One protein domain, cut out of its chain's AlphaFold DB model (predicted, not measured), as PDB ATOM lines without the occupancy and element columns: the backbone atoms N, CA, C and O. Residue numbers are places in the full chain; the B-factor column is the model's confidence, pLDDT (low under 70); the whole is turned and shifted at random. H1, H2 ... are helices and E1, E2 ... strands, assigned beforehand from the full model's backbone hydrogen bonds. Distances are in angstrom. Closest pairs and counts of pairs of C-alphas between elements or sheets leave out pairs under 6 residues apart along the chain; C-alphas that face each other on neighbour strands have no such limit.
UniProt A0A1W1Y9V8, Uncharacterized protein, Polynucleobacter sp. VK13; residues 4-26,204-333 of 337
ATOM      1  N   GLN A   4      10.413 -42.008  -1.716       95.75
ATOM      2  CA  GLN A   4       9.860 -40.835  -1.043       95.75
ATOM      3  C   GLN A   4       8.902 -41.300   0.053       95.75
ATOM      4  O   GLN A   4       8.091 -42.198  -0.167       95.75
ATOM      5  N   ILE A   5       9.000 -40.688   1.231       97.31
ATOM      6  CA  ILE A   5       8.190 -41.050   2.395       97.31
ATOM      7  C   ILE A   5       7.382 -39.829   2.817       97.31
ATOM      8  O   ILE A   5       7.965 -38.803   3.161       97.31
ATOM      9  N   ASN A   6       6.059 -39.975   2.818       97.00
ATOM     10  CA  ASN A   6       5.103 -39.052   3.415       97.00
ATOM     11  C   ASN A   6       4.643 -39.671   4.740       97.00
ATOM     12  O   ASN A   6       3.761 -40.531   4.773       97.00
ATOM     13  N   LEU A   7       5.313 -39.290   5.823       97.25
ATOM     14  CA  LEU A   7       5.045 -39.781   7.165       97.25
ATOM     15  C   LEU A   7       4.044 -38.856   7.850       97.25
ATOM     16  O   LEU A   7       4.347 -37.701   8.154       97.25
ATOM     17  N   ILE A   8       2.860 -39.383   8.127       96.12
ATOM     18  CA  ILE A   8       1.832 -38.652   8.848       96.12
ATOM     19  C   ILE A   8       2.036 -38.855  10.337       96.12
ATOM     20  O   ILE A   8       2.104 -39.983  10.825       96.12
ATOM     21  N   THR A   9       2.187 -37.753  11.053       94.69
ATOM     22  CA  THR A   9       2.712 -37.746  12.415       94.69
ATOM     23  C   THR A   9       1.625 -37.391  13.426       94.69
ATOM     24  O   THR A   9       0.721 -36.626  13.089       94.69
ATOM     25  N   PRO A  10       1.707 -37.884  14.675       92.25
ATOM     26  CA  PRO A  10       0.930 -37.331  15.774       92.25
ATOM     27  C   PRO A  10       1.230 -35.841  15.937       92.25
ATOM     28  O   PRO A  10       2.403 -35.446  15.977       92.25
ATOM     29  N   THR A  11       0.180 -35.032  16.087       89.12
ATOM     30  CA  THR A  11       0.296 -33.577  16.180       89.12
ATOM     31  C   THR A  11       1.206 -33.168  17.340       89.12
ATOM     32  O   THR A  11       0.898 -33.450  18.504       89.12
ATOM     33  N   PRO A  12       2.333 -32.480  17.076       88.25
ATOM     34  CA  PRO A  12       3.219 -32.018  18.134       88.25
ATOM     35  C   PRO A  12       2.495 -31.058  19.084       88.25
ATOM     36  O   PRO A  12       1.880 -30.083  18.650       88.25
ATOM     37  N   SER A  13       2.645 -31.251  20.397       85.50
ATOM     38  CA  SER A  13       1.965 -30.417  21.404       85.50
ATOM     39  C   SER A  13       2.321 -28.926  21.316       85.50
ATOM     40  O   SER A  13       1.562 -28.078  21.780       85.50
ATOM     41  N   ALA A  14       3.475 -28.591  20.729       83.25
ATOM     42  CA  ALA A  14       3.888 -27.211  20.478       83.25
ATOM     43  C   ALA A  14       3.029 -26.510  19.407       83.25
ATOM     44  O   ALA A  14       2.823 -25.302  19.509       83.25
ATOM     45  N   LEU A  15       2.511 -27.245  18.414       83.88
ATOM     46  CA  LEU A  15       1.657 -26.688  17.357       83.88
ATOM     47  C   LEU A  15       0.247 -26.407  17.865       83.88
ATOM     48  O   LEU A  15      -0.292 -25.342  17.589       83.88
ATOM     49  N   VAL A  16      -0.294 -27.301  18.696       79.69
ATOM     50  CA  VAL A  16      -1.625 -27.137  19.307       79.69
ATOM     51  C   VAL A  16      -1.715 -25.847  20.131       79.69
ATOM     52  O   VAL A  16      -2.757 -25.207  20.176       79.69
ATOM     53  N   LYS A  17      -0.612 -25.425  20.762       77.69
ATOM     54  CA  LYS A  17      -0.550 -24.192  21.568       77.69
ATOM     55  C   LYS A  17      -0.313 -22.922  20.745       77.69
ATOM     56  O   LYS A  17      -0.330 -21.830  21.307       77.69
ATOM     57  N   ASN A  18      -0.021 -23.046  19.453       77.12
ATOM     58  CA  ASN A  18       0.368 -21.921  18.619       77.12
ATOM     59  C   ASN A  18      -0.846 -21.355  17.874       77.12
ATOM     60  O   ASN A  18      -1.299 -21.923  16.879       77.12
ATOM     61  N   SER A  19      -1.326 -20.194  18.325       64.88
ATOM     62  CA  SER A  19      -2.497 -19.516  17.755       64.88
ATOM     63  C   SER A  19      -2.345 -19.142  16.278       64.88
ATOM     64  O   SER A  19      -3.347 -18.961  15.596       64.88
ATOM     65  N   LYS A  20      -1.114 -19.074  15.748       72.50
ATOM     66  CA  LYS A  20      -0.855 -18.787  14.327       72.50
ATOM     67  C   LYS A  20      -1.508 -19.806  13.383       72.50
ATOM     68  O   LYS A  20      -1.815 -19.462  12.249       72.50
ATOM     69  N   PHE A  21      -1.689 -21.044  13.838       66.31
ATOM     70  CA  PHE A  21      -2.261 -22.135  13.045       66.31
ATOM     71  C   PHE A  21      -3.713 -22.437  13.422       66.31
ATOM     72  O   PHE A  21      -4.208 -23.521  13.132       66.31
ATOM     73  N   HIS A  22      -4.386 -21.523  14.122       66.44
ATOM     74  CA  HIS A  22      -5.808 -21.661  14.415       66.44
ATOM     75  C   HIS A  22      -6.585 -21.067  13.247       66.44
ATOM     76  O   HIS A  22      -6.506 -19.866  12.994       66.44
ATOM     77  N   GLN A  23      -7.304 -21.912  12.519       63.38
ATOM     78  CA  GLN A  23      -8.273 -21.434  11.550       63.38
ATOM     79  C   GLN A  23      -9.570 -21.088  12.294       63.38
ATOM     80  O   GLN A  23     -10.013 -21.857  13.145       63.38
ATOM     81  N   GLU A  24     -10.190 -19.951  11.974       56.12
ATOM     82  CA  GLU A  24     -11.594 -19.690  12.320       56.12
ATOM     83  C   GLU A  24     -12.482 -20.540  11.399       56.12
ATOM     84  O   GLU A  24     -13.157 -20.036  10.505       56.12
ATOM     85  N   THR A  25     -12.405 -21.861  11.527       58.06
ATOM     86  CA  THR A  25     -13.354 -22.764  10.884       58.06
ATOM     87  C   THR A  25     -14.489 -23.033  11.850       58.06
ATOM     88  O   THR A  25     -14.274 -23.303  13.032       58.06
ATOM     89  N   ASP A  26     -15.713 -22.936  11.341       64.12
ATOM     90  CA  ASP A  26     -16.887 -23.338  12.094       64.12
ATOM     91  C   ASP A  26     -16.860 -24.868  12.221       64.12
ATOM     92  O   ASP A  26     -17.255 -25.592  11.305       64.12
ATOM     93  N   HIS A 204      -6.615 -36.152   0.263       94.81
ATOM     94  CA  HIS A 204      -5.474 -35.256   0.130       94.81
ATOM     95  C   HIS A 204      -4.437 -35.786  -0.881       94.81
ATOM     96  O   HIS A 204      -4.253 -36.999  -1.062       94.81
ATOM     97  N   SER A 205      -3.710 -34.869  -1.527       94.38
ATOM     98  CA  SER A 205      -2.712 -35.162  -2.567       94.38
ATOM     99  C   SER A 205      -1.662 -36.189  -2.114       94.38
ATOM    100  O   SER A 205      -1.303 -37.084  -2.880       94.38
ATOM    101  N   PHE A 206      -1.242 -36.136  -0.846       94.56
ATOM    102  CA  PHE A 206      -0.317 -37.108  -0.250       94.56
ATOM    103  C   PHE A 206      -0.828 -38.549  -0.283       94.56
ATOM    104  O   PHE A 206      -0.022 -39.458  -0.466       94.56
ATOM    105  N   ILE A 207      -2.133 -38.787  -0.159       96.56
ATOM    106  CA  ILE A 207      -2.715 -40.127  -0.316       96.56
ATOM    107  C   ILE A 207      -2.883 -40.439  -1.806       96.56
ATOM    108  O   ILE A 207      -2.455 -41.494  -2.283       96.56
ATOM    109  N   LYS A 208      -3.460 -39.499  -2.567       95.75
ATOM    110  CA  LYS A 208      -3.774 -39.666  -3.995       95.75
ATOM    111  C   LYS A 208      -2.547 -40.042  -4.832       95.75
ATOM    112  O   LYS A 208      -2.628 -40.955  -5.659       95.75
ATOM    113  N   PHE A 209      -1.415 -39.378  -4.605       95.81
ATOM    114  CA  PHE A 209      -0.179 -39.576  -5.369       95.81
ATOM    115  C   PHE A 209       0.764 -40.626  -4.775       95.81
ATOM    116  O   PHE A 209       1.739 -40.999  -5.427       95.81
ATOM    117  N   SER A 210       0.471 -41.154  -3.584       96.81
ATOM    118  CA  SER A 210       1.250 -42.264  -3.037       96.81
ATOM    119  C   SER A 210       1.024 -43.541  -3.836       96.81
ATOM    120  O   SER A 210      -0.085 -43.836  -4.286       96.81
ATOM    121  N   ARG A 211       2.093 -44.308  -4.030       96.62
ATOM    122  CA  ARG A 211       2.052 -45.634  -4.645       96.62
ATOM    123  C   ARG A 211       1.429 -46.643  -3.689       96.62
ATOM    124  O   ARG A 211       0.598 -47.428  -4.123       96.62
ATOM    125  N   GLU A 212       1.813 -46.596  -2.417       97.06
ATOM    126  CA  GLU A 212       1.376 -47.539  -1.384       97.06
ATOM    127  C   GLU A 212       0.960 -46.805  -0.115       97.06
ATOM    128  O   GLU A 212       1.555 -45.783   0.245       97.06
ATOM    129  N   LEU A 213      -0.042 -47.358   0.569       97.88
ATOM    130  CA  LEU A 213      -0.550 -46.838   1.832       97.88
ATOM    131  C   LEU A 213      -0.208 -47.813   2.964       97.88
ATOM    132  O   LEU A 213      -0.430 -49.018   2.859       97.88
ATOM    133  N   HIS A 214       0.331 -47.283   4.056       97.88
ATOM    134  CA  HIS A 214       0.731 -48.042   5.235       97.88
ATOM    135  C   HIS A 214      -0.042 -47.492   6.434       97.88
ATOM    136  O   HIS A 214       0.078 -46.308   6.737       97.88
ATOM    137  N   GLY A 215      -0.843 -48.311   7.110       96.75
ATOM    138  CA  GLY A 215      -1.619 -47.878   8.279       96.75
ATOM    139  C   GLY A 215      -2.302 -49.030   8.997       96.75
ATOM    140  O   GLY A 215      -2.226 -50.168   8.551       96.75
ATOM    141  N   ASN A 216      -2.976 -48.740  10.108       95.69
ATOM    142  CA  ASN A 216      -3.687 -49.759  10.891       95.69
ATOM    143  C   ASN A 216      -5.214 -49.634  10.809       95.69
ATOM    144  O   ASN A 216      -5.911 -50.558  11.208       95.69
ATOM    145  N   SER A 217      -5.745 -48.524  10.285       94.50
ATOM    146  CA  SER A 217      -7.190 -48.305  10.228       94.50
ATOM    147  C   SER A 217      -7.847 -49.021   9.046       94.50
ATOM    148  O   SER A 217      -7.361 -48.987   7.912       94.50
ATOM    149  N   GLU A 218      -9.013 -49.610   9.301       94.25
ATOM    150  CA  GLU A 218      -9.851 -50.221   8.261       94.25
ATOM    151  C   GLU A 218     -10.310 -49.189   7.225       94.25
ATOM    152  O   GLU A 218     -10.344 -49.477   6.034       94.25
ATOM    153  N   ASN A 219     -10.586 -47.953   7.650       95.44
ATOM    154  CA  ASN A 219     -10.982 -46.877   6.741       95.44
ATOM    155  C   ASN A 219      -9.891 -46.578   5.699       95.44
ATOM    156  O   ASN A 219     -10.203 -46.405   4.522       95.44
ATOM    157  N   LEU A 220      -8.612 -46.568   6.099       97.31
ATOM    158  CA  LEU A 220      -7.506 -46.367   5.160       97.31
ATOM    159  C   LEU A 220      -7.327 -47.575   4.233       97.31
ATOM    160  O   LEU A 220      -7.029 -47.389   3.054       97.31
ATOM    161  N   ALA A 221      -7.544 -48.795   4.733       97.50
ATOM    162  CA  ALA A 221      -7.530 -50.006   3.912       97.50
ATOM    163  C   ALA A 221      -8.633 -49.977   2.838       97.50
ATOM    164  O   ALA A 221      -8.367 -50.223   1.661       97.50
ATOM    165  N   ASN A 222      -9.849 -49.586   3.224       97.38
ATOM    166  CA  ASN A 222     -10.991 -49.452   2.321       97.38
ATOM    167  C   ASN A 222     -10.765 -48.342   1.284       97.38
ATOM    168  O   ASN A 222     -11.051 -48.525   0.101       97.38
ATOM    169  N   LEU A 223     -10.182 -47.211   1.697       97.94
ATOM    170  CA  LEU A 223      -9.774 -46.155   0.772       97.94
ATOM    171  C   LEU A 223      -8.694 -46.641  -0.205       97.94
ATOM    172  O   LEU A 223      -8.748 -46.318  -1.390       97.94
ATOM    173  N   ALA A 224      -7.723 -47.433   0.254       97.88
ATOM    174  CA  ALA A 224      -6.709 -48.017  -0.622       97.88
ATOM    175  C   ALA A 224      -7.344 -48.929  -1.680       97.88
ATOM    176  O   ALA A 224      -6.993 -48.831  -2.857       97.88
ATOM    177  N   GLN A 225      -8.313 -49.759  -1.279       97.06
ATOM    178  CA  GLN A 225      -9.079 -50.606  -2.190       97.06
ATOM    179  C   GLN A 225      -9.849 -49.767  -3.220       97.06
ATOM    180  O   GLN A 225      -9.766 -50.056  -4.412       97.06
ATOM    181  N   PHE A 226     -10.523 -48.694  -2.790       97.06
ATOM    182  CA  PHE A 226     -11.204 -47.751  -3.687       97.06
ATOM    183  C   PHE A 226     -10.248 -47.116  -4.708       97.06
ATOM    184  O   PHE A 226     -10.546 -47.050  -5.898       97.06
ATOM    185  N   LEU A 227      -9.074 -46.679  -4.251       97.06
ATOM    186  CA  LEU A 227      -8.054 -46.049  -5.092       97.06
ATOM    187  C   LEU A 227      -7.229 -47.055  -5.914       97.06
ATOM    188  O   LEU A 227      -6.336 -46.632  -6.652       97.06
ATOM    189  N   ASN A 228      -7.497 -48.358  -5.777       96.81
ATOM    190  CA  ASN A 228      -6.724 -49.450  -6.367       96.81
ATOM    191  C   ASN A 228      -5.216 -49.355  -6.047       96.81
ATOM    192  O   ASN A 228      -4.359 -49.424  -6.933       96.81
ATOM    193  N   LYS A 229      -4.891 -49.142  -4.767       97.12
ATOM    194  CA  LYS A 229      -3.523 -49.023  -4.244       97.12
ATOM    195  C   LYS A 229      -3.200 -50.178  -3.289       97.12
ATOM    196  O   LYS A 229      -4.071 -50.578  -2.518       97.12
ATOM    197  N   PRO A 230      -1.952 -50.686  -3.269       97.44
ATOM    198  CA  PRO A 230      -1.506 -51.597  -2.225       97.44
ATOM    199  C   PRO A 230      -1.643 -50.969  -0.835       97.44
ATOM    200  O   PRO A 230      -1.256 -49.814  -0.618       97.44
ATOM    201  N   PHE A 231      -2.173 -51.760   0.096       97.56
ATOM    202  CA  PHE A 231      -2.287 -51.416   1.506       97.56
ATOM    203  C   PHE A 231      -1.493 -52.393   2.363       97.56
ATOM    204  O   PHE A 231      -1.534 -53.609   2.150       97.56
ATOM    205  N   HIS A 232      -0.807 -51.862   3.370       96.69
ATOM    206  CA  HIS A 232      -0.026 -52.655   4.302       96.69
ATOM    207  C   HIS A 232      -0.309 -52.235   5.742       96.69
ATOM    208  O   HIS A 232      -0.102 -51.082   6.116       96.69
ATOM    209  N   THR A 233      -0.687 -53.202   6.581       95.75
ATOM    210  CA  THR A 233      -0.656 -53.007   8.034       95.75
ATOM    211  C   THR A 233       0.757 -52.653   8.467       95.75
ATOM    212  O   THR A 233       1.713 -53.341   8.067       95.75
ATOM    213  N   ILE A 234       0.883 -51.597   9.272       90.69
ATOM    214  CA  ILE A 234       2.179 -51.093   9.708       90.69
ATOM    215  C   ILE A 234       2.896 -52.152  10.532       90.69
ATOM    216  O   ILE A 234       2.373 -52.688  11.507       90.69
ATOM    217  N   ALA A 235       4.144 -52.397  10.154       89.31
ATOM    218  CA  ALA A 235       5.084 -53.148  10.957       89.31
ATOM    219  C   ALA A 235       6.500 -52.615  10.718       89.31
ATOM    220  O   ALA A 235       6.869 -52.283   9.585       89.31
ATOM    221  N   THR A 236       7.291 -52.491  11.784       84.06
ATOM    222  CA  THR A 236       8.608 -51.837  11.756       84.06
ATOM    223  C   THR A 236       9.539 -52.477  10.726       84.06
ATOM    224  O   THR A 236      10.206 -51.781   9.962       84.06
ATOM    225  N   GLU A 237       9.540 -53.805  10.639       87.31
ATOM    226  CA  GLU A 237      10.343 -54.568   9.690       87.31
ATOM    227  C   GLU A 237       9.976 -54.287   8.228       87.31
ATOM    228  O   GLU A 237      10.869 -54.275   7.376       87.31
ATOM    229  N   LYS A 238       8.700 -53.997   7.937       89.50
ATOM    230  CA  LYS A 238       8.243 -53.624   6.591       89.50
ATOM    231  C   LYS A 238       8.698 -52.214   6.231       89.50
ATOM    232  O   LYS A 238       9.217 -52.005   5.140       89.50
ATOM    233  N   ILE A 239       8.596 -51.271   7.172       91.56
ATOM    234  CA  ILE A 239       9.043 -49.887   6.956       91.56
ATOM    235  C   ILE A 239      10.551 -49.841   6.699       91.56
ATOM    236  O   ILE A 239      10.998 -49.132   5.813       91.56
ATOM    237  N   THR A 240      11.372 -50.642   7.380       90.38
ATOM    238  CA  THR A 240      12.828 -50.646   7.109       90.38
ATOM    239  C   THR A 240      13.234 -51.188   5.728       90.38
ATOM    240  O   THR A 240      14.424 -51.205   5.414       90.38
ATOM    241  N   ARG A 241      12.280 -51.656   4.910       90.19
ATOM    242  CA  ARG A 241      12.519 -52.315   3.616       90.19
ATOM    243  C   ARG A 241      11.573 -51.818   2.515       90.19
ATOM    244  O   ARG A 241      11.198 -52.601   1.646       90.19
ATOM    245  N   LEU A 242      11.167 -50.546   2.563       94.12
ATOM    246  CA  LEU A 242      10.308 -49.963   1.528       94.12
ATOM    247  C   LEU A 242      10.984 -50.008   0.151       94.12
ATOM    248  O   LEU A 242      12.181 -49.747   0.012       94.12
ATOM    249  N   GLU A 243      10.196 -50.330  -0.871       92.88
ATOM    250  CA  GLU A 243      10.649 -50.320  -2.259       92.88
ATOM    251  C   GLU A 243      10.747 -48.891  -2.820       92.88
ATOM    252  O   GLU A 243      10.474 -47.897  -2.156       92.88
ATOM    253  N   SER A 244      11.171 -48.751  -4.078       93.62
ATOM    254  CA  SER A 244      11.145 -47.441  -4.736       93.62
ATOM    255  C   SER A 244       9.711 -47.000  -5.044       93.62
ATOM    256  O   SER A 244       8.943 -47.724  -5.684       93.62
ATOM    257  N   GLY A 245       9.376 -45.766  -4.682       95.00
ATOM    258  CA  GLY A 245       8.048 -45.198  -4.865       95.00
ATOM    259  C   GLY A 245       7.741 -44.132  -3.821       95.00
ATOM    260  O   GLY A 245       8.590 -43.789  -2.997       95.00
ATOM    261  N   ILE A 246       6.516 -43.615  -3.873       96.69
ATOM    262  CA  ILE A 246       5.982 -42.671  -2.888       96.69
ATOM    263  C   ILE A 246       5.157 -43.471  -1.881       96.69
ATOM    264  O   ILE A 246       4.181 -44.110  -2.269       96.69
ATOM    265  N   HIS A 247       5.546 -43.455  -0.612       97.69
ATOM    266  CA  HIS A 247       4.874 -44.198   0.453       97.69
ATOM    267  C   HIS A 247       4.169 -43.235   1.401       97.69
ATOM    268  O   HIS A 247       4.801 -42.327   1.939       97.69
ATOM    269  N   TYR A 248       2.880 -43.466   1.634       97.81
ATOM    270  CA  TYR A 248       2.119 -42.821   2.699       97.81
ATOM    271  C   TYR A 248       2.136 -43.718   3.934       97.81
ATOM    272  O   TYR A 248       1.782 -44.892   3.832       97.81
ATOM    273  N   ILE A 249       2.533 -43.182   5.088       97.69
ATOM    274  CA  ILE A 249       2.590 -43.928   6.350       97.69
ATOM    275  C   ILE A 249       1.761 -43.191   7.401       97.69
ATOM    276  O   ILE A 249       2.142 -42.103   7.827       97.69
ATOM    277  N   ASP A 250       0.647 -43.783   7.831       96.44
ATOM    278  CA  ASP A 250      -0.226 -43.235   8.871       96.44
ATOM    279  C   ASP A 250       0.281 -43.593  10.271       96.44
ATOM    280  O   ASP A 250       0.042 -44.685  10.784       96.44
ATOM    281  N   GLY A 251       0.982 -42.657  10.904       94.06
ATOM    282  CA  GLY A 251       1.458 -42.788  12.276       94.06
ATOM    283  C   GLY A 251       0.463 -42.374  13.359       94.06
ATOM    284  O   GLY A 251       0.878 -42.275  14.514       94.06
ATOM    285  N   ARG A 252      -0.802 -42.081  13.021       89.44
ATOM    286  CA  ARG A 252      -1.802 -41.539  13.959       89.44
ATOM    287  C   ARG A 252      -2.863 -42.569  14.336       89.44
ATOM    288  O   ARG A 252      -3.081 -42.835  15.517       89.44
ATOM    289  N   ASN A 253      -3.537 -43.141  13.338       89.62
ATOM    290  CA  ASN A 253      -4.753 -43.921  13.561       89.62
ATOM    291  C   ASN A 253      -4.447 -45.352  14.000       89.62
ATOM    292  O   ASN A 253      -3.845 -46.124  13.255       89.62
ATOM    293  N   GLN A 254      -4.927 -45.724  15.192       90.75
ATOM    294  CA  GLN A 254      -4.685 -47.038  15.802       90.75
ATOM    295  C   GLN A 254      -3.183 -47.359  15.937       90.75
ATOM    296  O   GLN A 254      -2.735 -48.482  15.701       90.75
ATOM    297  N   VAL A 255      -2.395 -46.346  16.310       92.19
ATOM    298  CA  VAL A 255      -0.955 -46.454  16.564       92.19
ATOM    299  C   VAL A 255      -0.684 -46.062  18.016       92.19
ATOM    300  O   VAL A 255      -1.007 -44.955  18.443       92.19
ATOM    301  N   SER A 256      -0.096 -46.969  18.800       92.94
ATOM    302  CA  SER A 256       0.310 -46.654  20.178       92.94
ATOM    303  C   SER A 256       1.561 -45.761  20.208       92.94
ATOM    304  O   SER A 256       2.330 -45.764  19.244       92.94
ATOM    305  N   PRO A 257       1.854 -45.046  21.312       92.25
ATOM    306  CA  PRO A 257       3.072 -44.237  21.414       92.25
ATOM    307  C   PRO A 257       4.374 -45.014  21.138       92.25
ATOM    308  O   PRO A 257       5.278 -44.493  20.486       92.25
ATOM    309  N   ASP A 258       4.458 -46.276  21.570       92.06
ATOM    310  CA  ASP A 258       5.630 -47.135  21.340       92.06
ATOM    311  C   ASP A 258       5.728 -47.619  19.886       92.06
ATOM    312  O   ASP A 258       6.823 -47.711  19.317       92.06
ATOM    313  N   GLN A 259       4.586 -47.914  19.256       93.31
ATOM    314  CA  GLN A 259       4.538 -48.225  17.828       93.31
ATOM    315  C   GLN A 259       4.937 -47.006  16.999       93.31
ATOM    316  O   GLN A 259       5.756 -47.140  16.092       93.31
ATOM    317  N   TRP A 260       4.426 -45.822  17.344       94.50
ATOM    318  CA  TRP A 260       4.797 -44.562  16.709       94.50
ATOM    319  C   TRP A 260       6.303 -44.315  16.777       94.50
ATOM    320  O   TRP A 260       6.934 -44.062  15.752       94.50
ATOM    321  N   GLU A 261       6.906 -44.449  17.960       93.19
ATOM    322  CA  GLU A 261       8.350 -44.276  18.102       93.19
ATOM    323  C   GLU A 261       9.107 -45.294  17.232       93.19
ATOM    324  O   GLU A 261      10.093 -44.953  16.587       93.19
ATOM    325  N   SER A 262       8.610 -46.527  17.121       93.12
ATOM    326  CA  SER A 262       9.222 -47.561  16.276       93.12
ATOM    327  C   SER A 262       9.109 -47.249  14.772       93.12
ATOM    328  O   SER A 262      10.064 -47.479  14.028       93.12
ATOM    329  N   ILE A 263       7.978 -46.693  14.319       95.25
ATOM    330  CA  ILE A 263       7.765 -46.188  12.947       95.25
ATOM    331  C   ILE A 263       8.747 -45.054  12.649       95.25
ATOM    332  O   ILE A 263       9.487 -45.108  11.666       95.25
ATOM    333  N   TRP A 264       8.794 -44.056  13.533       94.81
ATOM    334  CA  TRP A 264       9.684 -42.904  13.433       94.81
ATOM    335  C   TRP A 264      11.150 -43.331  13.292       94.81
ATOM    336  O   TRP A 264      11.847 -42.917  12.361       94.81
ATOM    337  N   GLN A 265      11.609 -44.231  14.163       92.38
ATOM    338  CA  GLN A 265      12.979 -44.745  14.151       92.38
ATOM    339  C   GLN A 265      13.278 -45.544  12.870       92.38
ATOM    340  O   GLN A 265      14.379 -45.427  12.325       92.38
ATOM    341  N   ALA A 266      12.313 -46.309  12.347       93.94
ATOM    342  CA  ALA A 266      12.458 -47.014  11.073       93.94
ATOM    343  C   ALA A 266      12.597 -46.049   9.885       93.94
ATOM    344  O   ALA A 266      13.469 -46.250   9.040       93.94
ATOM    345  N   CYS A 267      11.818 -44.966   9.840       94.75
ATOM    346  CA  CYS A 267      11.949 -43.950   8.795       94.75
ATOM    347  C   CYS A 267      13.321 -43.256   8.844       94.75
ATOM    348  O   CYS A 267      14.000 -43.148   7.821       94.75
ATOM    349  N   ILE A 268      13.793 -42.857  10.032       92.56
ATOM    350  CA  ILE A 268      15.136 -42.269  10.192       92.56
ATOM    351  C   ILE A 268      16.231 -43.259   9.775       92.56
ATOM    352  O   ILE A 268      17.245 -42.861   9.197       92.56
ATOM    353  N   HIS A 269      16.044 -44.553  10.045       91.44
ATOM    354  CA  HIS A 269      16.988 -45.585   9.634       91.44
ATOM    355  C   HIS A 269      17.180 -45.614   8.111       91.44
ATOM    356  O   HIS A 269      18.324 -45.637   7.654       91.44
ATOM    357  N   LEU A 270      16.096 -45.523   7.332       92.50
ATOM    358  CA  LEU A 270      16.151 -45.440   5.865       92.50
ATOM    359  C   LEU A 270      16.923 -44.201   5.390       92.50
ATOM    360  O   LEU A 270      17.744 -44.292   4.477       92.50
ATOM    361  N   LEU A 271      16.701 -43.054   6.037       91.38
ATOM    362  CA  LEU A 271      17.406 -41.804   5.747       91.38
ATOM    363  C   LEU A 271      18.913 -41.917   6.044       91.38
ATOM    364  O   LEU A 271      19.746 -41.457   5.268       91.38
ATOM    365  N   HIS A 272      19.280 -42.575   7.148       89.56
ATOM    366  CA  HIS A 272      20.673 -42.834   7.523       89.56
ATOM    367  C   HIS A 272      21.382 -43.853   6.631       89.56
ATOM    368  O   HIS A 272      22.603 -43.783   6.496       89.56
ATOM    369  N   GLN A 273      20.640 -44.798   6.059       89.69
ATOM    370  CA  GLN A 273      21.135 -45.724   5.042       89.69
ATOM    371  C   GLN A 273      21.154 -45.105   3.636       89.69
ATOM    372  O   GLN A 273      21.456 -45.803   2.672       89.69
ATOM    373  N   GLU A 274      20.820 -43.815   3.518       90.12
ATOM    374  CA  GLU A 274      20.731 -43.072   2.257       90.12
ATOM    375  C   GLU A 274      19.725 -43.674   1.258       90.12
ATOM    376  O   GLU A 274      19.752 -43.334   0.076       90.12
ATOM    377  N   GLN A 275      18.798 -44.524   1.728       90.56
ATOM    378  CA  GLN A 275      17.746 -45.128   0.900       90.56
ATOM    379  C   GLN A 275      16.746 -44.083   0.395       90.56
ATOM    380  O   GLN A 275      16.221 -44.187  -0.714       90.56
ATOM    381  N   THR A 276      16.531 -43.038   1.191       93.12
ATOM    382  CA  THR A 276      15.798 -41.836   0.805       93.12
ATOM    383  C   THR A 276      16.631 -40.588   1.087       93.12
ATOM    384  O   THR A 276      17.504 -40.593   1.955       93.12
ATOM    385  N   LYS A 277      16.382 -39.511   0.336       91.88
ATOM    386  CA  LYS A 277      17.057 -38.216   0.530       91.88
ATOM    387  C   LYS A 277      16.373 -37.362   1.592       91.88
ATOM    388  O   LYS A 277      17.038 -36.556   2.242       91.88
ATOM    389  N   ASN A 278      15.059 -37.508   1.719       93.12
ATOM    390  CA  ASN A 278      14.230 -36.715   2.604       93.12
ATOM    391  C   ASN A 278      12.996 -37.502   3.056       93.12
ATOM    392  O   ASN A 278      12.604 -38.487   2.438       93.12
ATOM    393  N   ILE A 279      12.398 -37.058   4.153       95.81
ATOM    394  CA  ILE A 279      11.101 -37.537   4.623       95.81
ATOM    395  C   ILE A 279      10.210 -36.308   4.748       95.81
ATOM    396  O   ILE A 279      10.588 -35.345   5.421       95.81
ATOM    397  N   HIS A 280       9.052 -36.337   4.096       96.50
ATOM    398  CA  HIS A 280       8.002 -35.356   4.324       96.50
ATOM    399  C   HIS A 280       7.221 -35.770   5.563       96.50
ATOM    400  O   HIS A 280       6.803 -36.919   5.701       96.50
ATOM    401  N   LEU A 281       7.064 -34.827   6.474       96.69
ATOM    402  CA  LEU A 281       6.288 -34.955   7.689       96.69
ATOM    403  C   LEU A 281       5.012 -34.154   7.496       96.69
ATOM    404  O   LEU A 281       5.079 -32.992   7.097       96.69
ATOM    405  N   THR A 282       3.874 -34.754   7.813       95.12
ATOM    406  CA  THR A 282       2.573 -34.090   7.724       95.12
ATOM    407  C   THR A 282       1.823 -34.269   9.033       95.12
ATOM    408  O   THR A 282       1.878 -35.333   9.650       95.12
ATOM    409  N   THR A 283       1.112 -33.239   9.472       92.19
ATOM    410  CA  THR A 283       0.180 -33.328  10.595       92.19
ATOM    411  C   THR A 283      -1.028 -32.448  10.339       92.19
ATOM    412  O   THR A 283      -0.883 -31.323   9.870       92.19
ATOM    413  N   GLU A 284      -2.202 -32.929  10.729       88.56
ATOM    414  CA  GLU A 284      -3.382 -32.077  10.845       88.56
ATOM    415  C   GLU A 284      -3.341 -31.348  12.190       88.56
ATOM    416  O   GLU A 284      -3.023 -31.930  13.237       88.56
ATOM    417  N   CYS A 285      -3.608 -30.048  12.164       85.62
ATOM    418  CA  CYS A 285      -3.697 -29.220  13.355       85.62
ATOM    419  C   CYS A 285      -4.765 -28.148  13.145       85.62
ATOM    420  O   CYS A 285      -4.528 -27.164  12.451       85.62
ATOM    421  N   LEU A 286      -5.922 -28.323  13.795       77.31
ATOM    422  CA  LEU A 286      -6.986 -27.310  13.866       77.31
ATOM    423  C   LEU A 286      -7.429 -26.791  12.483       77.31
ATOM    424  O   LEU A 286      -7.503 -25.584  12.263       77.31
ATOM    425  N   GLY A 287      -7.676 -27.705  11.544       78.12
ATOM    426  CA  GLY A 287      -8.120 -27.374  10.183       78.12
ATOM    427  C   GLY A 287      -7.022 -27.120   9.176       78.12
ATOM    428  O   GLY A 287      -7.295 -27.000   7.987       78.12
ATOM    429  N   ASN A 288      -5.777 -27.090   9.638       85.81
ATOM    430  CA  ASN A 288      -4.636 -26.877   8.781       85.81
ATOM    431  C   ASN A 288      -3.820 -28.156   8.624       85.81
ATOM    432  O   ASN A 288      -3.364 -28.742   9.612       85.81
ATOM    433  N   THR A 289      -3.537 -28.500   7.372       90.44
ATOM    434  CA  THR A 289      -2.466 -29.427   7.028       90.44
ATOM    435  C   THR A 289      -1.136 -28.700   7.171       90.44
ATOM    436  O   THR A 289      -0.859 -27.725   6.471       90.44
ATOM    437  N   LEU A 290      -0.307 -29.154   8.107       92.31
ATOM    438  CA  LEU A 290       1.034 -28.625   8.321       92.31
ATOM    439  C   LEU A 290       2.069 -29.624   7.829       92.31
ATOM    440  O   LEU A 290       1.997 -30.815   8.143       92.31
ATOM    441  N   THR A 291       3.066 -29.126   7.106       95.00
ATOM    442  CA  THR A 291       4.144 -29.938   6.551       95.00
ATOM    443  C   THR A 291       5.515 -29.473   7.014       95.00
ATOM    444  O   THR A 291       5.750 -28.319   7.381       95.00
ATOM    445  N   SER A 292       6.441 -30.421   7.064       95.19
ATOM    446  CA  SER A 292       7.864 -30.178   7.259       95.19
ATOM    447  C   SER A 292       8.645 -31.222   6.472       95.19
ATOM    448  O   SER A 292       8.120 -32.277   6.121       95.19
ATOM    449  N   GLN A 293       9.911 -30.953   6.189       94.81
ATOM    450  CA  GLN A 293      10.766 -31.888   5.474       94.81
ATOM    451  C   GLN A 293      12.072 -32.053   6.229       94.81
ATOM    452  O   GLN A 293      12.688 -31.069   6.634       94.81
ATOM    453  N   ILE A 294      12.495 -33.303   6.389       94.31
ATOM    454  CA  ILE A 294      13.742 -33.638   7.073       94.31
ATOM    455  C   ILE A 294      14.687 -34.392   6.155       94.31
ATOM    456  O   ILE A 294      14.265 -35.143   5.278       94.31
ATOM    457  N   GLN A 295      15.977 -34.208   6.382       93.19
ATOM    458  CA  GLN A 295      17.077 -34.794   5.632       93.19
ATOM    459  C   GLN A 295      18.215 -35.187   6.578       93.19
ATOM    460  O   GLN A 295      18.284 -34.763   7.731       93.19
ATOM    461  N   LEU A 296      19.159 -35.997   6.092       89.19
ATOM    462  CA  LEU A 296      20.240 -36.536   6.926       89.19
ATOM    463  C   LEU A 296      21.085 -35.444   7.618       89.19
ATOM    464  O   LEU A 296      21.649 -35.675   8.688       89.19
ATOM    465  N   ALA A 297      21.185 -34.252   7.019       87.38
ATOM    466  CA  ALA A 297      21.915 -33.113   7.578       87.38
ATOM    467  C   ALA A 297      21.299 -32.571   8.880       87.38
ATOM    468  O   ALA A 297      22.048 -32.115   9.744       87.38
ATOM    469  N   ASP A 298      19.986 -32.713   9.073       86.06
ATOM    470  CA  ASP A 298      19.277 -32.211  10.260       86.06
ATOM    471  C   ASP A 298      19.663 -32.982  11.536       86.06
ATOM    472  O   ASP A 298      19.444 -32.525  12.658       86.06
ATOM    473  N   PHE A 299      20.320 -34.134  11.368       80.38
ATOM    474  CA  PHE A 299      20.837 -34.974  12.446       80.38
ATOM    475  C   PHE A 299      22.344 -34.764  12.712       80.38
ATOM    476  O   PHE A 299      22.895 -35.340  13.657       80.38
ATOM    477  N   LYS A 300      23.053 -33.938  11.920       65.75
ATOM    478  CA  LYS A 300      24.514 -33.758  12.034       65.75
ATOM    479  C   LYS A 300      24.915 -32.691  13.076       65.75
ATOM    480  O   LYS A 300      25.060 -31.511  12.796       65.75
ATOM    481  N   VAL A 301      25.176 -33.182  14.290       52.00
ATOM    482  CA  VAL A 301      26.239 -32.840  15.277       52.00
ATOM    483  C   VAL A 301      26.400 -31.408  15.846       52.00
ATOM    484  O   VAL A 301      26.883 -31.301  16.968       52.00
ATOM    485  N   GLY A 302      25.944 -30.317  15.228       45.22
ATOM    486  CA  GLY A 302      26.171 -28.967  15.796       45.22
ATOM    487  C   GLY A 302      25.413 -28.655  17.103       45.22
ATOM    488  O   GLY A 302      25.895 -27.897  17.939       45.22
ATOM    489  N   PHE A 303      24.237 -29.258  17.305       45.69
ATOM    490  CA  PHE A 303      23.329 -28.926  18.421       45.69
ATOM    491  C   PHE A 303      22.872 -30.152  19.236       45.69
ATOM    492  O   PHE A 303      22.534 -30.045  20.413       45.69
ATOM    493  N   LEU A 304      22.882 -31.347  18.633       48.31
ATOM    494  CA  LEU A 304      22.318 -32.567  19.228       48.31
ATOM    495  C   LEU A 304      23.304 -33.346  20.117       48.31
ATOM    496  O   LEU A 304      22.867 -34.132  20.957       48.31
ATOM    497  N   GLN A 305      24.619 -33.122  20.002       46.75
ATOM    498  CA  GLN A 305      25.600 -33.845  20.827       46.75
ATOM    499  C   GLN A 305      25.578 -33.434  22.309       46.75
ATOM    500  O   GLN A 305      25.750 -34.297  23.166       46.75
ATOM    501  N   ASN A 306      25.273 -32.171  22.632       46.75
ATOM    502  CA  ASN A 306      25.260 -31.693  24.024       46.75
ATOM    503  C   ASN A 306      23.986 -32.059  24.805       46.75
ATOM    504  O   ASN A 306      24.003 -32.039  26.031       46.75
ATOM    505  N   LEU A 307      22.894 -32.411  24.117       51.25
ATOM    506  CA  LEU A 307      21.613 -32.741  24.755       51.25
ATOM    507  C   LEU A 307      21.387 -34.252  24.937       51.25
ATOM    508  O   LEU A 307      20.613 -34.630  25.812       51.25
ATOM    509  N   PHE A 308      22.056 -35.117  24.158       49.84
ATOM    510  CA  PHE A 308      21.679 -36.542  24.078       49.84
ATOM    511  C   PHE A 308      22.769 -37.569  24.382       49.84
ATOM    512  O   PHE A 308      22.432 -38.713  24.687       49.84
ATOM    513  N   PHE A 309      24.056 -37.215  24.339       44.66
ATOM    514  CA  PHE A 309      25.122 -38.218  24.389       44.66
ATOM    515  C   PHE A 309      26.067 -38.020  25.583       44.66
ATOM    516  O   PHE A 309      27.137 -37.428  25.462       44.66
ATOM    517  N   LYS A 310      25.723 -38.613  26.738       41.03
ATOM    518  CA  LYS A 310      26.755 -39.071  27.686       41.03
ATOM    519  C   LYS A 310      27.373 -40.352  27.126       41.03
ATOM    520  O   LYS A 310      26.660 -41.290  26.779       41.03
ATOM    521  N   LYS A 311      28.703 -40.365  27.011       41.78
ATOM    522  CA  LYS A 311      29.511 -41.491  26.519       41.78
ATOM    523  C   LYS A 311      29.196 -42.789  27.282       41.78
ATOM    524  O   LYS A 311      29.699 -42.981  28.383       41.78
ATOM    525  N   SER A 312      28.465 -43.710  26.658       34.22
ATOM    526  CA  SER A 312      28.633 -45.155  26.864       34.22
ATOM    527  C   SER A 312      28.174 -45.934  25.626       34.22
ATOM    528  O   SER A 312      27.274 -45.506  24.910       34.22
ATOM    529  N   ALA A 313      28.851 -47.052  25.376       36.88
ATOM    530  CA  ALA A 313      28.817 -47.928  24.206       36.88
ATOM    531  C   ALA A 313      27.465 -48.130  23.469       36.88
ATOM    532  O   ALA A 313      26.475 -48.570  24.040       36.88
ATOM    533  N   GLN A 314      27.512 -47.862  22.156       42.28
ATOM    534  CA  GLN A 314      26.862 -48.564  21.032       42.28
ATOM    535  C   GLN A 314      25.403 -49.051  21.167       42.28
ATOM    536  O   GLN A 314      25.103 -50.237  21.163       42.28
ATOM    537  N   GLN A 315      24.484 -48.099  21.029       41.19
ATOM    538  CA  GLN A 315      23.346 -48.196  20.108       41.19
ATOM    539  C   GLN A 315      23.187 -46.792  19.517       41.19
ATOM    540  O   GLN A 315      23.177 -45.819  20.273       41.19
ATOM    541  N   LYS A 316      23.138 -46.637  18.185       52.28
ATOM    542  CA  LYS A 316      22.796 -45.337  17.578       52.28
ATOM    543  C   LYS A 316      21.350 -45.026  17.978       52.28
ATOM    544  O   LYS A 316      20.427 -45.481  17.320       52.28
ATOM    545  N   ARG A 317      21.154 -44.333  19.099       59.16
ATOM    546  CA  ARG A 317      19.838 -43.865  19.537       59.16
ATOM    547  C   ARG A 317      19.498 -42.626  18.716       59.16
ATOM    548  O   ARG A 317      20.132 -41.588  18.905       59.16
ATOM    549  N   PHE A 318      18.562 -42.751  17.776       72.88
ATOM    550  CA  PHE A 318      18.000 -41.586  17.092       72.88
ATOM    551  C   PHE A 318      17.126 -40.790  18.078       72.88
ATOM    552  O   PHE A 318      16.660 -41.364  19.072       72.88
ATOM    553  N   PRO A 319      16.942 -39.470  17.886       81.75
ATOM    554  CA  PRO A 319      16.175 -38.665  18.828       81.75
ATOM    555  C   PRO A 319      14.729 -39.154  18.911       81.75
ATOM    556  O   PRO A 319      14.131 -39.504  17.894       81.75
ATOM    557  N   LYS A 320      14.163 -39.117  20.122       86.50
ATOM    558  CA  LYS A 320      12.729 -39.341  20.327       86.50
ATOM    559  C   LYS A 320      11.913 -38.324  19.537       86.50
ATOM    560  O   LYS A 320      12.322 -37.159  19.460       86.50
ATOM    561  N   TRP A 321      10.753 -38.747  19.035       90.38
ATOM    562  CA  TRP A 321       9.872 -37.896  18.231       90.38
ATOM    563  C   TRP A 321       9.581 -36.550  18.900       90.38
ATOM    564  O   TRP A 321       9.850 -35.506  18.316       90.38
ATOM    565  N   GLU A 322       9.105 -36.562  20.145       85.12
ATOM    566  CA  GLU A 322       8.625 -35.360  20.842       85.12
ATOM    567  C   GLU A 322       9.685 -34.248  20.913       85.12
ATOM    568  O   GLU A 322       9.405 -33.080  20.646       85.12
ATOM    569  N   HIS A 323      10.934 -34.619  21.210       84.56
ATOM    570  CA  HIS A 323      12.028 -33.657  21.291       84.56
ATOM    571  C   HIS A 323      12.440 -33.104  19.924       84.56
ATOM    572  O   HIS A 323      12.910 -31.971  19.810       84.56
ATOM    573  N   PHE A 324      12.350 -33.937  18.892       88.25
ATOM    574  CA  PHE A 324      12.716 -33.544  17.545       88.25
ATOM    575  C   PHE A 324      11.629 -32.655  16.926       88.25
ATOM    576  O   PHE A 324      11.927 -31.574  16.420       88.25
ATOM    577  N   ALA A 325      10.365 -33.053  17.073       87.88
ATOM    578  CA  ALA A 325       9.206 -32.368  16.521       87.88
ATOM    579  C   ALA A 325       9.046 -30.928  17.028       87.88
ATOM    580  O   ALA A 325       8.618 -30.058  16.272       87.88
ATOM    581  N   SER A 326       9.450 -30.643  18.273       84.31
ATOM    582  CA  SER A 326       9.398 -29.289  18.840       84.31
ATOM    583  C   SER A 326      10.374 -28.298  18.191       84.31
ATOM    584  O   SER A 326      10.302 -27.105  18.473       84.31
ATOM    585  N   LYS A 327      11.334 -28.782  17.394       85.50
ATOM    586  CA  LYS A 327      12.354 -27.961  16.719       85.50
ATOM    587  C   LYS A 327      12.124 -27.839  15.218       85.50
ATOM    588  O   LYS A 327      12.869 -27.123  14.553       85.50
ATOM    589  N   LEU A 328      11.143 -28.563  14.689       89.56
ATOM    590  CA  LEU A 328      10.826 -28.536  13.273       89.56
ATOM    591  C   LEU A 328      10.193 -27.204  12.891       89.56
ATOM    592  O   LEU A 328       9.365 -26.650  13.617       89.56
ATOM    593  N   ASN A 329      10.576 -26.717  11.714       90.00
ATOM    594  CA  ASN A 329       9.885 -25.613  11.078       90.00
ATOM    595  C   ASN A 329       8.691 -26.179  10.304       90.00
ATOM    596  O   ASN A 329       8.876 -26.820   9.269       90.00
ATOM    597  N   TRP A 330       7.493 -25.974  10.842       91.31
ATOM    598  CA  TRP A 330       6.236 -26.382  10.221       91.31
ATOM    599  C   TRP A 330       5.686 -25.254   9.352       91.31
ATOM    600  O   TRP A 330       5.661 -24.090   9.765       91.31
ATOM    601  N   GLN A 331       5.244 -25.610   8.154       91.38
ATOM    602  CA  GLN A 331       4.666 -24.705   7.167       91.38
ATOM    603  C   GLN A 331       3.226 -25.126   6.879       91.38
ATOM    604  O   GLN A 331       2.887 -26.296   7.026       91.38
ATOM    605  N   LEU A 332       2.376 -24.164   6.517       89.00
ATOM    606  CA  LEU A 332       1.053 -24.477   5.986       89.00
ATOM    607  C   LEU A 332       1.234 -25.128   4.621       89.00
ATOM    608  O   LEU A 332       1.953 -24.583   3.783       89.00
ATOM    609  N   GLU A 333       0.588 -26.268   4.415       86.19
ATOM    610  CA  GLU A 333       0.473 -26.836   3.084       86.19
ATOM    611  C   GLU A 333      -0.502 -25.962   2.296       86.19
ATOM    612  O   GLU A 333      -1.697 -25.909   2.592       86.19
TER     613      GLU A 333
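This is residues 4 to 26 and 204 to 333 of the 337 residues of an uncharacterized protein of Polynucleobacter sp. VK13 (UniProt A0A1W1Y9V8). A twisted five-stranded sheet forms a slab, with the long helix H5 packed along one face over E1 and E4. Short helices lie round this body, H3 beside the edge strand E2, and residues 310 to 315 stick out in a loop between H7 and H8. The 153 printed residues hold eight named helices and five named strands, along the chain E1 H1 H2 E2 H3 H4 E3 H5 E4 E5 H6 H7 H8. The sheet's order is E2 E3 E1 E4 E5, mixed, and the class is mixed, helices and strands. The whole is compact, with a radius of gyration of the C-alphas of 16.0 A and spans of 51 by 40 by 26 A.

E1, residues 4 to 8, begins with C-alpha 4 at (9.860, -40.835, -1.043) and is 12.9 A long. H1 is residues 13 to 16, H2 205 to 208, E2 212 to 214. H3, residues 218 to 226, measures 12.3 A; H4 is residues 236 to 239. E3, residues 245 to 250, measures 16.2 A. H5, residues 257 to 272, measures 22.5 A from C-alpha 257 at (3.072, -44.237, 21.414). E4, residues 276 to 285, measures 26.4 A, and E5, residues 288 to 295, 23.3 A. H6 is residues 296 to 299, H7 305 to 308, and H8 321 to 325, ending with C-alpha 325 at (9.206, -32.368, 16.521).

E2 and E3 are parallel (N 214 and O 248, 2.8 A), as are E3 and E1 (N 6 and O 247, 2.8 A) and E1 and E4 (N 7 and O 280, 2.8 A). E4 and E5 form an antiparallel hairpin, with N 281 and O 292 2.8 A apart. The sheet is only just strongly twisted, with C-alphas up to 4.4 A off its best plane. E2, H3 H4, E3 is a strand-helix-strand unit, two parallel neighbour strands with helices between. E3, H5, E4 is a split one, with E1 between its strands and a right-handed crossover. H5 is on one face of the sheet, making two layers, at a height over the sheet of 9.9 A; it runs along the strands, at 15 degrees to E4 on the local plane. With residues 262 to 267 alone H5 touches H4; the closest C-alphas, of Thr 236 and Ile 263, are 5.8 A apart. H5 and H8 are close but not clearly touching, with the C-alphas of Glu 261 and Trp 321 closest at 6.6 A. H1, H2, H3 and H6 only graze the sheet; H4 does too, only just on it with 5 pairs of C-alphas within 10 A. H7 and H8 are not on the sheet. Every O i to N i+4 pair is within hydrogen-bond range in H3, H5 and H8; the other helices are too short for such a pair.

The C-alphas of Asp 26 and Ala 313, the two farthest apart, are 53.3 A apart. Residues 27 to 203 are not printed, and C-alphas 26 and 204 are 20.4 A apart across the cut. The link from H7 to H8 is long. Mean pLDDT of the printed part is 85.1; residue 19, residues 21 to 26 and residues 300 to 317 are under 70.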